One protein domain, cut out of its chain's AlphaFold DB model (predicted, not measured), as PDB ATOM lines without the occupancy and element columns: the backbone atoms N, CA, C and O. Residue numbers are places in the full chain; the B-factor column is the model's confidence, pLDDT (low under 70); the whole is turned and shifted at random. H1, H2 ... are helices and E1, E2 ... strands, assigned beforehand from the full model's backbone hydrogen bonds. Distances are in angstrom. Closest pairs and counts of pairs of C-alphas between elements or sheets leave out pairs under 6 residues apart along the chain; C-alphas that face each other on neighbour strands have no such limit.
ATOM      1  N   ASP A  32      39.239 -14.534 -18.085       66.94
ATOM      2  CA  ASP A  32      39.843 -13.341 -18.685       66.94
ATOM      3  C   ASP A  32      39.031 -12.054 -18.398       66.94
ATOM      4  O   ASP A  32      39.212 -11.037 -19.071       66.94
ATOM      5  N   THR A  33      38.078 -12.098 -17.460       80.44
ATOM      6  CA  THR A  33      37.183 -10.972 -17.149       80.44
ATOM      7  C   THR A  33      37.840  -9.982 -16.193       80.44
ATOM      8  O   THR A  33      38.333 -10.355 -15.132       80.44
ATOM      9  N   ILE A  34      37.778  -8.695 -16.526       87.25
ATOM     10  CA  ILE A  34      38.299  -7.609 -15.692       87.25
ATOM     11  C   ILE A  34      37.277  -7.308 -14.588       87.25
ATOM     12  O   ILE A  34      36.201  -6.768 -14.855       87.25
ATOM     13  N   LEU A  35      37.596  -7.698 -13.350       85.38
ATOM     14  CA  LEU A  35      36.695  -7.629 -12.194       85.38
ATOM     15  C   LEU A  35      36.767  -6.283 -11.452       85.38
ATOM     16  O   LEU A  35      37.804  -5.616 -11.425       85.38
ATOM     17  N   ALA A  36      35.662  -5.909 -10.803       80.62
ATOM     18  CA  ALA A  36      35.620  -4.793  -9.857       80.62
ATOM     19  C   ALA A  36      36.520  -5.064  -8.624       80.62
ATOM     20  O   ALA A  36      36.663  -6.228  -8.232       80.62
ATOM     21  N   PRO A  37      37.093  -4.038  -7.963       78.44
ATOM     22  CA  PRO A  37      37.942  -4.248  -6.793       78.44
ATOM     23  C   PRO A  37      37.120  -4.732  -5.587       78.44
ATOM     24  O   PRO A  37      36.126  -4.108  -5.209       78.44
ATOM     25  N   LEU A  38      37.566  -5.822  -4.951       69.81
ATOM     26  CA  LEU A  38      36.829  -6.534  -3.891       69.81
ATOM     27  C   LEU A  38      36.431  -5.655  -2.693       69.81
ATOM     28  O   LEU A  38      35.364  -5.848  -2.118       69.81
ATOM     29  N   ASN A  39      37.272  -4.681  -2.337       65.69
ATOM     30  CA  ASN A  39      37.110  -3.847  -1.141       65.69
ATOM     31  C   ASN A  39      36.493  -2.468  -1.442       65.69
ATOM     32  O   ASN A  39      36.636  -1.539  -0.644       65.69
ATOM     33  N   THR A  40      35.840  -2.294  -2.595       69.94
ATOM     34  CA  THR A  40      35.265  -0.994  -2.964       69.94
ATOM     35  C   THR A  40      34.010  -0.696  -2.148       69.94
ATOM     36  O   THR A  40      33.006  -1.403  -2.249       69.94
ATOM     37  N   LYS A  41      34.029   0.400  -1.384       72.00
ATOM     38  CA  LYS A  41      32.811   0.973  -0.804       72.00
ATOM     39  C   LYS A  41      31.908   1.493  -1.924       72.00
ATOM     40  O   LYS A  41      32.268   2.432  -2.631       72.00
ATOM     41  N   LEU A  42      30.738   0.882  -2.055       75.25
ATOM     42  CA  LEU A  42      29.650   1.274  -2.948       75.25
ATOM     43  C   LEU A  42      28.325   1.118  -2.190       75.25
ATOM     44  O   LEU A  42      28.211   0.246  -1.324       75.25
ATOM     45  N   SER A  43      27.315   1.913  -2.542       76.25
ATOM     46  CA  SER A  43      25.928   1.640  -2.145       76.25
ATOM     47  C   SER A  43      25.425   0.350  -2.803       76.25
ATOM     48  O   SER A  43      25.925  -0.055  -3.855       76.25
ATOM     49  N   ASP A  44      24.430  -0.315  -2.213       77.69
ATOM     50  CA  ASP A  44      23.972  -1.624  -2.705       77.69
ATOM     51  C   ASP A  44      23.400  -1.578  -4.132       77.69
ATOM     52  O   ASP A  44      23.611  -2.505  -4.913       77.69
ATOM     53  N   SER A  45      22.782  -0.462  -4.530       75.62
ATOM     54  CA  SER A  45      22.368  -0.238  -5.918       75.62
ATOM     55  C   SER A  45      23.563  -0.141  -6.878       75.62
ATOM     56  O   SER A  45      23.546  -0.764  -7.941       75.62
ATOM     57  N   CYS A  46      24.642   0.546  -6.491       76.81
ATOM     58  CA  CYS A  46      25.872   0.599  -7.282       76.81
ATOM     59  C   CYS A  46      26.617  -0.752  -7.306       76.81
ATOM     60  O   CYS A  46      27.197  -1.081  -8.340       76.81
ATOM     61  N   LYS A  47      26.540  -1.581  -6.247       78.19
ATOM     62  CA  LYS A  47      27.062  -2.968  -6.257       78.19
ATOM     63  C   LYS A  47      26.367  -3.832  -7.317       78.19
ATOM     64  O   LYS A  47      27.030  -4.560  -8.053       78.19
ATOM     65  N   ILE A  48      25.039  -3.733  -7.433       77.62
ATOM     66  CA  ILE A  48      24.254  -4.472  -8.442       77.62
ATOM     67  C   ILE A  48      24.640  -4.043  -9.869       77.62
ATOM     68  O   ILE A  48      24.633  -4.862 -10.790       77.62
ATOM     69  N   ILE A  49      25.003  -2.771 -10.072       76.44
ATOM     70  CA  ILE A  49      25.510  -2.281 -11.360       76.44
ATOM     71  C   ILE A  49      26.931  -2.808 -11.615       76.44
ATOM     72  O   ILE A  49      27.171  -3.377 -12.679       76.44
ATOM     73  N   SER A  50      27.849  -2.694 -10.649       75.69
ATOM     74  CA  SER A  50      29.258  -3.089 -10.807       75.69
ATOM     75  C   SER A  50      29.465  -4.598 -11.006       75.69
ATOM     76  O   SER A  50      30.448  -5.012 -11.619       75.69
ATOM     77  N   GLN A  51      28.534  -5.432 -10.535       77.38
ATOM     78  CA  GLN A  51      28.531  -6.887 -10.753       77.38
ATOM     79  C   GLN A  51      28.186  -7.312 -12.192       77.38
ATOM     80  O   GLN A  51      28.365  -8.480 -12.536       77.38
ATOM     81  N   LYS A  52      27.690  -6.400 -13.039       84.69
ATOM     82  CA  LYS A  52      27.395  -6.668 -14.455       84.69
ATOM     83  C   LYS A  52      28.636  -6.497 -15.328       84.69
ATOM     84  O   LYS A  52      29.574  -5.797 -14.955       84.69
ATOM     85  N   TYR A  53      28.588  -7.050 -16.539       86.69
ATOM     86  CA  TYR A  53      29.683  -6.983 -17.509       86.69
ATOM     87  C   TYR A  53      29.248  -6.368 -18.848       86.69
ATOM     88  O   TYR A  53      28.058  -6.191 -19.130       86.69
ATOM     89  N   PHE A  54      30.233  -6.035 -19.680       87.25
ATOM     90  CA  PHE A  54      30.087  -5.760 -21.109       87.25
ATOM     91  C   PHE A  54      31.315  -6.282 -21.870       87.25
ATOM     92  O   PHE A  54      32.386  -6.439 -21.289       87.25
ATOM     93  N   TYR A  55      31.168  -6.555 -23.169       86.38
ATOM     94  CA  TYR A  55      32.269  -7.014 -24.022       86.38
ATOM     95  C   TYR A  55      32.722  -5.902 -24.974       86.38
ATOM     96  O   TYR A  55      31.914  -5.390 -25.752       86.38
ATOM     97  N   LYS A  56      34.002  -5.509 -24.924       86.25
ATOM     98  CA  LYS A  56      34.578  -4.459 -25.789       86.25
ATOM     99  C   LYS A  56      36.071  -4.709 -26.026       86.25
ATOM    100  O   LYS A  56      36.772  -5.174 -25.135       86.25
ATOM    101  N   TYR A  57      36.560  -4.425 -27.236       84.38
ATOM    102  CA  TYR A  57      37.972  -4.588 -27.645       84.38
ATOM    103  C   TYR A  57      38.596  -5.982 -27.386       84.38
ATOM    104  O   TYR A  57      39.813  -6.119 -27.330       84.38
ATOM    105  N   GLY A  58      37.772  -7.027 -27.249       79.06
ATOM    106  CA  GLY A  58      38.210  -8.393 -26.940       79.06
ATOM    107  C   GLY A  58      38.111  -8.790 -25.462       79.06
ATOM    108  O   GLY A  58      38.309  -9.963 -25.146       79.06
ATOM    109  N   PHE A  59      37.798  -7.853 -24.567       84.25
ATOM    110  CA  PHE A  59      37.724  -8.067 -23.122       84.25
ATOM    111  C   PHE A  59      36.275  -8.153 -22.644       84.25
ATOM    112  O   PHE A  59      35.427  -7.388 -23.105       84.25
ATOM    113  N   TYR A  60      36.020  -9.017 -21.660       87.81
ATOM    114  CA  TYR A  60      34.868  -8.870 -20.771       87.81
ATOM    115  C   TYR A  60      35.274  -7.936 -19.629       87.81
ATOM    116  O   TYR A  60      36.263  -8.186 -18.940       87.81
ATOM    117  N   ILE A  61      34.537  -6.845 -19.452       88.81
ATOM    118  CA  ILE A  61      34.860  -5.770 -18.512       88.81
ATOM    119  C   ILE A  61      33.687  -5.606 -17.549       88.81
ATOM    120  O   ILE A  61      32.535  -5.535 -17.981       88.81
ATOM    121  N   SER A  62      33.961  -5.570 -16.244       87.69
ATOM    122  CA  SER A  62      32.973  -5.176 -15.239       87.69
ATOM    123  C   SER A  62      32.479  -3.755 -15.515       87.69
ATOM    124  O   SER A  62      33.271  -2.860 -15.805       87.69
ATOM    125  N   LYS A  63      31.176  -3.522 -15.336       85.69
ATOM    126  CA  LYS A  63      30.559  -2.187 -15.359       85.69
ATOM    127  C   LYS A  63      30.998  -1.281 -14.204       85.69
ATOM    128  O   LYS A  63      30.512  -0.164 -14.105       85.69
ATOM    129  N   PHE A  64      31.917  -1.740 -13.355       84.00
ATOM    130  CA  PHE A  64      32.698  -0.864 -12.494       84.00
ATOM    131  C   PHE A  64      33.657   0.049 -13.272       84.00
ATOM    132  O   PHE A  64      34.094   1.045 -12.710       84.00
ATOM    133  N   TYR A  65      33.997  -0.261 -14.529       87.06
ATOM    134  CA  TYR A  65      34.915   0.557 -15.322       87.06
ATOM    135  C   TYR A  65      34.296   1.053 -16.625       87.06
ATOM    136  O   TYR A  65      33.656   0.292 -17.354       87.06
ATOM    137  N   ASP A  66      34.617   2.296 -16.967       87.69
ATOM    138  CA  ASP A  66      34.487   2.835 -18.315       87.69
ATOM    139  C   ASP A  66      35.833   2.741 -19.055       87.69
ATOM    140  O   ASP A  66      36.913   2.781 -18.455       87.69
ATOM    141  N   VAL A  67      35.781   2.597 -20.385       91.00
ATOM    142  CA  VAL A  67      36.987   2.621 -21.230       91.00
ATOM    143  C   VAL A  67      37.276   4.061 -21.633       91.00
ATOM    144  O   VAL A  67      36.662   4.560 -22.577       91.00
ATOM    145  N   ASP A  68      38.209   4.692 -20.926       91.31
ATOM    146  CA  ASP A  68      38.648   6.075 -21.143       91.31
ATOM    147  C   ASP A  68      39.423   6.204 -22.463       91.31
ATOM    148  O   ASP A  68      39.076   7.011 -23.325       91.31
ATOM    149  N   GLN A  69      40.430   5.348 -22.673       93.88
ATOM    150  CA  GLN A  69      41.264   5.349 -23.882       93.88
ATOM    151  C   GLN A  69      41.614   3.924 -24.328       93.88
ATOM    152  O   GLN A  69      41.655   2.990 -23.525       93.88
ATOM    153  N   ASN A  70      41.903   3.742 -25.620       94.69
ATOM    154  CA  ASN A  70      42.338   2.457 -26.164       94.69
ATOM    155  C   ASN A  70      43.393   2.605 -27.272       94.69
ATOM    156  O   ASN A  70      43.326   3.505 -28.105       94.69
ATOM    157  N   ILE A  71      44.320   1.649 -27.341       92.62
ATOM    158  CA  ILE A  71      45.214   1.429 -28.482       92.62
ATOM    159  C   ILE A  71      44.992  -0.004 -28.962       92.62
ATOM    160  O   ILE A  71      45.214  -0.952 -28.214       92.62
ATOM    161  N   SER A  72      44.607  -0.174 -30.224       87.88
ATOM    162  CA  SER A  72      44.526  -1.493 -30.859       87.88
ATOM    163  C   SER A  72      45.477  -1.549 -32.048       87.88
ATOM    164  O   SER A  72      45.370  -0.756 -32.979       87.88
ATOM    165  N   LYS A  73      46.415  -2.494 -32.005       84.50
ATOM    166  CA  LYS A  73      47.282  -2.901 -33.119       84.50
ATOM    167  C   LYS A  73      46.954  -4.361 -33.467       84.50
ATOM    168  O   LYS A  73      46.239  -5.022 -32.722       84.50
ATOM    169  N   LYS A  74      47.485  -4.869 -34.584       84.00
ATOM    170  CA  LYS A  74      47.209  -6.229 -35.093       84.00
ATOM    171  C   LYS A  74      47.333  -7.322 -34.016       84.00
ATOM    172  O   LYS A  74      46.456  -8.169 -33.912       84.00
ATOM    173  N   ASP A  75      48.409  -7.277 -33.235       86.94
ATOM    174  CA  ASP A  75      48.809  -8.352 -32.319       86.94
ATOM    175  C   ASP A  75      48.608  -7.999 -30.828       86.94
ATOM    176  O   ASP A  75      48.842  -8.833 -29.957       86.94
ATOM    177  N   ILE A  76      48.180  -6.768 -30.512       88.81
ATOM    178  CA  ILE A  76      48.083  -6.256 -29.135       88.81
ATOM    179  C   ILE A  76      46.945  -5.236 -28.986       88.81
ATOM    180  O   ILE A  76      46.809  -4.315 -29.797       88.81
ATOM    181  N   SER A  77      46.154  -5.367 -27.920       91.00
ATOM    182  CA  SER A  77      45.167  -4.368 -27.497       91.00
ATOM    183  C   SER A  77      45.496  -3.861 -26.095       91.00
ATOM    184  O   SER A  77      45.869  -4.636 -25.219       91.00
ATOM    185  N   ILE A  78      45.397  -2.548 -25.903       93.38
ATOM    186  CA  ILE A  78      45.713  -1.845 -24.660       93.38
ATOM    187  C   ILE A  78      44.526  -0.951 -24.323       93.38
ATOM    188  O   ILE A  78      44.115  -0.150 -25.165       93.38
ATOM    189  N   LEU A  79      44.001  -1.060 -23.107       94.38
ATOM    190  CA  LEU A  79      42.960  -0.184 -22.574       94.38
ATOM    191  C   LEU A  79      43.507   0.621 -21.397       94.38
ATOM    192  O   LEU A  79      44.227   0.080 -20.557       94.38
ATOM    193  N   LEU A  80      43.108   1.887 -21.316       93.44
ATOM    194  CA  LEU A  80      43.053   2.632 -20.066       93.44
ATOM    195  C   LEU A  80      41.606   2.577 -19.578       93.44
ATOM    196  O   LEU A  80      40.688   3.029 -20.267       93.44
ATOM    197  N   LEU A  81      41.412   1.977 -18.411       91.06
ATOM    198  CA  LEU A  81      40.130   1.883 -17.734       91.06
ATOM    199  C   LEU A  81      40.122   2.830 -16.540       91.06
ATOM    200  O   LEU A  81      41.061   2.820 -15.744       91.06
ATOM    201  N   LYS A  82      39.039   3.590 -16.398       87.81
ATOM    202  CA  LYS A  82      38.754   4.393 -15.207       87.81
ATOM    203  C   LYS A  82      37.534   3.825 -14.486       87.81
ATOM    204  O   LYS A  82      36.688   3.222 -15.151       87.81
ATOM    205  N   PRO A  83      37.403   3.999 -13.162       83.12
ATOM    206  CA  PRO A  83      36.166   3.671 -12.467       83.12
ATOM    207  C   PRO A  83      34.975   4.443 -13.051       83.12
ATOM    208  O   PRO A  83      35.108   5.603 -13.435       83.12
ATOM    209  N   PHE A  84      33.816   3.798 -13.125       74.19
ATOM    210  CA  PHE A  84      32.604   4.398 -13.675       74.19
ATOM    211  C   PHE A  84      32.084   5.533 -12.780       74.19
ATOM    212  O   PHE A  84      31.979   5.387 -11.560       74.19
ATOM    213  N   TYR A  85      31.715   6.651 -13.404       66.06
ATOM    214  CA  TYR A  85      31.163   7.834 -12.736       66.06
ATOM    215  C   TYR A  85      29.776   8.166 -13.297       66.06
ATOM    216  O   TYR A  85      29.553   9.207 -13.918       66.06
ATOM    217  N   THR A  86      28.820   7.249 -13.121       54.06
ATOM    218  CA  THR A  86      27.467   7.411 -13.670       54.06
ATOM    219  C   THR A  86      26.513   8.105 -12.700       54.06
ATOM    220  O   THR A  86      26.298   7.671 -11.565       54.06
ATOM    221  N   LYS A  87      25.834   9.141 -13.209       47.94
ATOM    222  CA  LYS A  87      24.539   9.600 -12.696       47.94
ATOM    223  C   LYS A  87      23.448   8.851 -13.457       47.94
ATOM    224  O   LYS A  87      23.080   9.259 -14.556       47.94
ATOM    225  N   GLN A  88      22.964   7.746 -12.899       48.28
ATOM    226  CA  GLN A  88      21.943   6.906 -13.531       48.28
ATOM    227  C   GLN A  88      20.682   6.917 -12.667       48.28
ATOM    228  O   GLN A  88      20.732   6.534 -11.505       48.28
ATOM    229  N   ASP A  89      19.576   7.417 -13.222       45.88
ATOM    230  CA  ASP A  89      18.245   7.435 -12.596       45.88
ATOM    231  C   ASP A  89      18.259   7.926 -11.133       45.88
ATOM    232  O   ASP A  89      17.829   7.251 -10.202       45.88
ATOM    233  N   TYR A  90      18.801   9.138 -10.949       51.25
ATOM    234  CA  TYR A  90      19.024   9.844  -9.673       51.25
ATOM    235  C   TYR A  90      20.066   9.236  -8.719       51.25
ATOM    236  O   TYR A  90      20.489   9.925  -7.791       51.25
ATOM    237  N   LEU A  91      20.559   8.020  -8.964       57.56
ATOM    238  CA  LEU A  91      21.679   7.454  -8.215       57.56
ATOM    239  C   LEU A  91      23.015   8.020  -8.708       57.56
ATOM    240  O   LEU A  91      23.274   8.124  -9.909       57.56
ATOM    241  N   LEU A  92      23.871   8.366  -7.748       63.72
ATOM    242  CA  LEU A  92      25.239   8.827  -7.959       63.72
ATOM    243  C   LEU A  92      26.203   7.708  -7.556       63.72
ATOM    244  O   LEU A  92      26.435   7.493  -6.366       63.72
ATOM    245  N   CYS A  93      26.751   6.989  -8.535       70.75
ATOM    246  CA  CYS A  93      27.774   5.981  -8.273       70.75
ATOM    247  C   CYS A  93      29.164   6.622  -8.326       70.75
ATOM    248  O   CYS A  93      29.692   6.898  -9.399       70.75
ATOM    249  N   PHE A  94      29.745   6.843  -7.145       68.62
ATOM    250  CA  PHE A  94      31.129   7.272  -6.957       68.62
ATOM    251  C   PHE A  94      31.842   6.278  -6.026       68.62
ATOM    252  O   PHE A  94      31.423   6.141  -4.873       68.62
ATOM    253  N   PRO A  95      32.902   5.579  -6.466       66.00
ATOM    254  CA  PRO A  95      33.788   4.873  -5.545       66.00
ATOM    255  C   PRO A  95      34.612   5.879  -4.724       66.00
ATOM    256  O   PRO A  95      35.194   6.805  -5.281       66.00
ATOM    257  N   GLU A  96      34.731   5.668  -3.408       56.66
ATOM    258  CA  GLU A  96      35.487   6.546  -2.480       56.66
ATOM    259  C   GLU A  96      37.021   6.609  -2.724       56.66
ATOM    260  O   GLU A  96      37.747   7.216  -1.937       56.66
ATOM    261  N   LYS A  97      37.549   5.980  -3.782       55.03
ATOM    262  CA  LYS A  97      38.983   5.959  -4.115       55.03
ATOM    263  C   LYS A  97      39.214   6.086  -5.620       55.03
ATOM    264  O   LYS A  97      38.668   5.303  -6.396       55.03
ATOM    265  N   ALA A  98      40.094   7.014  -5.993       55.06
ATOM    266  CA  ALA A  98      40.578   7.227  -7.360       55.06
ATOM    267  C   ALA A  98      41.754   6.298  -7.752       55.06
ATOM    268  O   ALA A  98      42.195   6.305  -8.899       55.06
ATOM    269  N   ASP A  99      42.237   5.460  -6.825       60.44
ATOM    270  CA  ASP A  99      43.417   4.579  -6.969       60.44
ATOM    271  C   ASP A  99      43.214   3.368  -7.919       60.44
ATOM    272  O   ASP A  99      43.976   2.396  -7.884       60.44
ATOM    273  N   TYR A 100      42.145   3.372  -8.719       71.12
ATOM    274  CA  TYR A 100      41.656   2.219  -9.485       71.12
ATOM    275  C   TYR A 100      41.658   2.438 -11.006       71.12
ATOM    276  O   TYR A 100      40.979   1.720 -11.739       71.12
ATOM    277  N   ASN A 101      42.458   3.392 -11.487       86.56
ATOM    278  CA  ASN A 101      42.827   3.480 -12.898       86.56
ATOM    279  C   ASN A 101      43.631   2.224 -13.290       86.56
ATOM    280  O   ASN A 101      44.646   1.918 -12.660       86.56
ATOM    281  N   LEU A 102      43.191   1.486 -14.317       90.62
ATOM    282  CA  LEU A 102      43.857   0.265 -14.787       90.62
ATOM    283  C   LEU A 102      44.372   0.425 -16.218       90.62
ATOM    284  O   LEU A 102      43.601   0.667 -17.147       90.62
ATOM    285  N   LEU A 103      45.664   0.174 -16.413       93.06
ATOM    286  CA  LEU A 103      46.232  -0.129 -17.717       93.06
ATOM    287  C   LEU A 103      46.101  -1.634 -17.938       93.06
ATOM    288  O   LEU A 103      46.693  -2.432 -17.210       93.06
ATOM    289  N   VAL A 104      45.344  -2.026 -18.955       93.44
ATOM    290  CA  VAL A 104      45.123  -3.433 -19.292       93.44
ATOM    291  C   VAL A 104      45.723  -3.721 -20.654       93.44
ATOM    292  O   VAL A 104      45.359  -3.094 -21.644       93.44
ATOM    293  N   ILE A 105      46.648  -4.675 -20.704       91.88
ATOM    294  CA  ILE A 105      47.357  -5.090 -21.914       91.88
ATOM    295  C   ILE A 105      46.923  -6.513 -22.259       91.88
ATOM    296  O   ILE A 105      46.937  -7.391 -21.401       91.88
ATOM    297  N   ARG A 106      46.574  -6.764 -23.523       89.00
ATOM    298  CA  ARG A 106      46.332  -8.111 -24.044       89.00
ATOM    299  C   ARG A 106      47.125  -8.371 -25.309       89.00
ATOM    300  O   ARG A 106      46.958  -7.671 -26.307       89.00
ATOM    301  N   ASP A 107      47.914  -9.434 -25.273       88.06
ATOM    302  CA  ASP A 107      48.477 -10.056 -26.465       88.06
ATOM    303  C   ASP A 107      47.361 -10.844 -27.173       88.06
ATOM    304  O   ASP A 107      46.715 -11.708 -26.577       88.06
ATOM    305  N   LEU A 108      47.073 -10.507 -28.431       84.94
ATOM    306  CA  LEU A 108      45.914 -11.045 -29.156       84.94
ATOM    307  C   LEU A 108      46.163 -12.448 -29.733       84.94
ATOM    308  O   LEU A 108      45.201 -13.155 -30.034       84.94
ATOM    309  N   ASN A 109      47.426 -12.868 -29.841       86.06
ATOM    310  CA  ASN A 109      47.819 -14.166 -30.393       86.06
ATOM    311  C   ASN A 109      47.776 -15.268 -29.319       86.06
ATOM    312  O   ASN A 109      47.198 -16.333 -29.523       86.06
ATOM    313  N   THR A 110      48.336 -14.985 -28.143       87.94
ATOM    314  CA  THR A 110      48.327 -15.854 -26.951       87.94
ATOM    315  C   THR A 110      47.077 -15.679 -26.086       87.94
ATOM    316  O   THR A 110      46.833 -16.489 -25.196       87.94
ATOM    317  N   LYS A 111      46.294 -14.615 -26.327       84.69
ATOM    318  CA  LYS A 111      45.138 -14.144 -25.533       84.69
ATOM    319  C   LYS A 111      45.466 -13.674 -24.110       84.69
ATOM    320  O   LYS A 111      44.555 -13.184 -23.439       84.69
ATOM    321  N   LYS A 112      46.726 -13.774 -23.664       87.31
ATOM    322  CA  LYS A 112      47.185 -13.410 -22.316       87.31
ATOM    323  C   LYS A 112      46.826 -11.956 -21.991       87.31
ATOM    324  O   LYS A 112      47.160 -11.055 -22.758       87.31
ATOM    325  N   VAL A 113      46.205 -11.747 -20.832       89.12
ATOM    326  CA  VAL A 113      45.888 -10.429 -20.265       89.12
ATOM    327  C   VAL A 113      46.847 -10.119 -19.110       89.12
ATOM    328  O   VAL A 113      47.135 -10.987 -18.290       89.12
ATOM    329  N   GLU A 114      47.324  -8.878 -19.037       90.69
ATOM    330  CA  GLU A 114      48.084  -8.316 -17.917       90.69
ATOM    331  C   GLU A 114      47.429  -6.995 -17.480       90.69
ATOM    332  O   GLU A 114      46.978  -6.215 -18.320       90.69
ATOM    333  N   ILE A 115      47.339  -6.756 -16.168       90.81
ATOM    334  CA  ILE A 115      46.634  -5.612 -15.566       90.81
ATOM    335  C   ILE A 115      47.599  -4.886 -14.628       90.81
ATOM    336  O   ILE A 115      48.220  -5.524 -13.779       90.81
ATOM    337  N   TYR A 116      47.693  -3.563 -14.762       90.81
ATOM    338  CA  TYR A 116      48.607  -2.710 -14.000       90.81
ATOM    339  C   TYR A 116      47.883  -1.450 -13.511       90.81
ATOM    340  O   TYR A 116      47.275  -0.742 -14.310       90.81
ATOM    341  N   ASN A 117      47.991  -1.122 -12.223       87.31
ATOM    342  CA  ASN A 117      47.562   0.169 -11.657       87.31
ATOM    343  C   ASN A 117      48.756   1.052 -11.242       87.31
ATOM    344  O   ASN A 117      48.665   2.270 -11.218       87.31
ATOM    345  N   ASN A 118      49.914   0.440 -11.005       86.38
ATOM    346  CA  ASN A 118      51.180   1.055 -10.597       86.38
ATOM    347  C   ASN A 118      51.864   1.939 -11.665       86.38
ATOM    348  O   ASN A 118      52.880   2.569 -11.377       86.38
TER     349      ASN A 118
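Overview. This is residues 32 to 118 of the 202 residues of an uncharacterized protein of Kaistella jeonii (UniProt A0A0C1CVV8). A twisted sheet of four strands, E3 to E6, makes a wall, and the small hairpin of E1 and E2 lies over one face of it, set off from that face and joined to it through the link from E2 to E3. The short helix H1 sits beyond one end of this pair of layers, where the long loop of residues 84 to 101 also reaches out. The 87 printed residues hold one named helix and then six named strands, H1 E1 E2 E3 E4 E5 E6; the class is mostly strand, though under half of the residues, 7 in the helix and 35 in strands, are in named elements. The sheet runs E3 E4 E5 E6 and is antiparallel throughout. The whole is compact, with a radius of gyration of the C-alphas of 13.4 A, yet elongated, spanning 41 by 25 by 19 A.

Along the chain. Residues 32 to 43 hold no named element. H1 follows at residues 44 to 50, from C-alpha 44 at (23.972, -1.624, -2.705). E1 is residues 53 to 56 and E2 residues 59 to 62. E3, residues 65 to 73, is 21.9 A long and bends by 67 degrees at residue 68; E4, residues 76 to 83, is 22.8 A long. E5, residues 102 to 107, measures 16.3 A, and E6, residues 113 to 116, ends with C-alpha 116 at (48.607, -2.710, -14.000).

Arrangement. E3 E4 E5 E6 form a meander, each strand the antiparallel neighbour of the one before; E3 and E6 are its edge strands. In the hairpin of E3 and E4, N 71 and O 78 are 2.8 A apart. In that of E4 and E5, N 79 and O 104 are 2.8 A apart. In that of E5 and E6, N 105 and O 114 are 2.9 A apart. E1 and E2 form a separate antiparallel hairpin, with N 54 and O 61 2.9 A apart. E2 and E3 meet only through their link, while E2 is apart from E4, E5 and E6. H1 is not on the four-stranded sheet, and it is only just apart from E3, at 8.1 A between closest C-alphas. The closest C-alphas of H1 and E2, those of Ser 50 and Ser 62, are 6.1 A apart. In H1 every O i to N i+4 pair is within hydrogen-bond range.

Size, cuts and confidence. The C-alphas farthest apart, those of Tyr 90 and Asn 109, are 42.8 A from each other. The printed part has no cut. The link from E4 to E5, 18 residues, is long, and the other links between named elements are tight. Within the long link, residues 87 to 88 pair with residues 91 to 92, antiparallel. The mean pLDDT of the printed part is 79.9; residue 32 and residues 38 to 40, 85 to 92 and 94 to 99 are under 70.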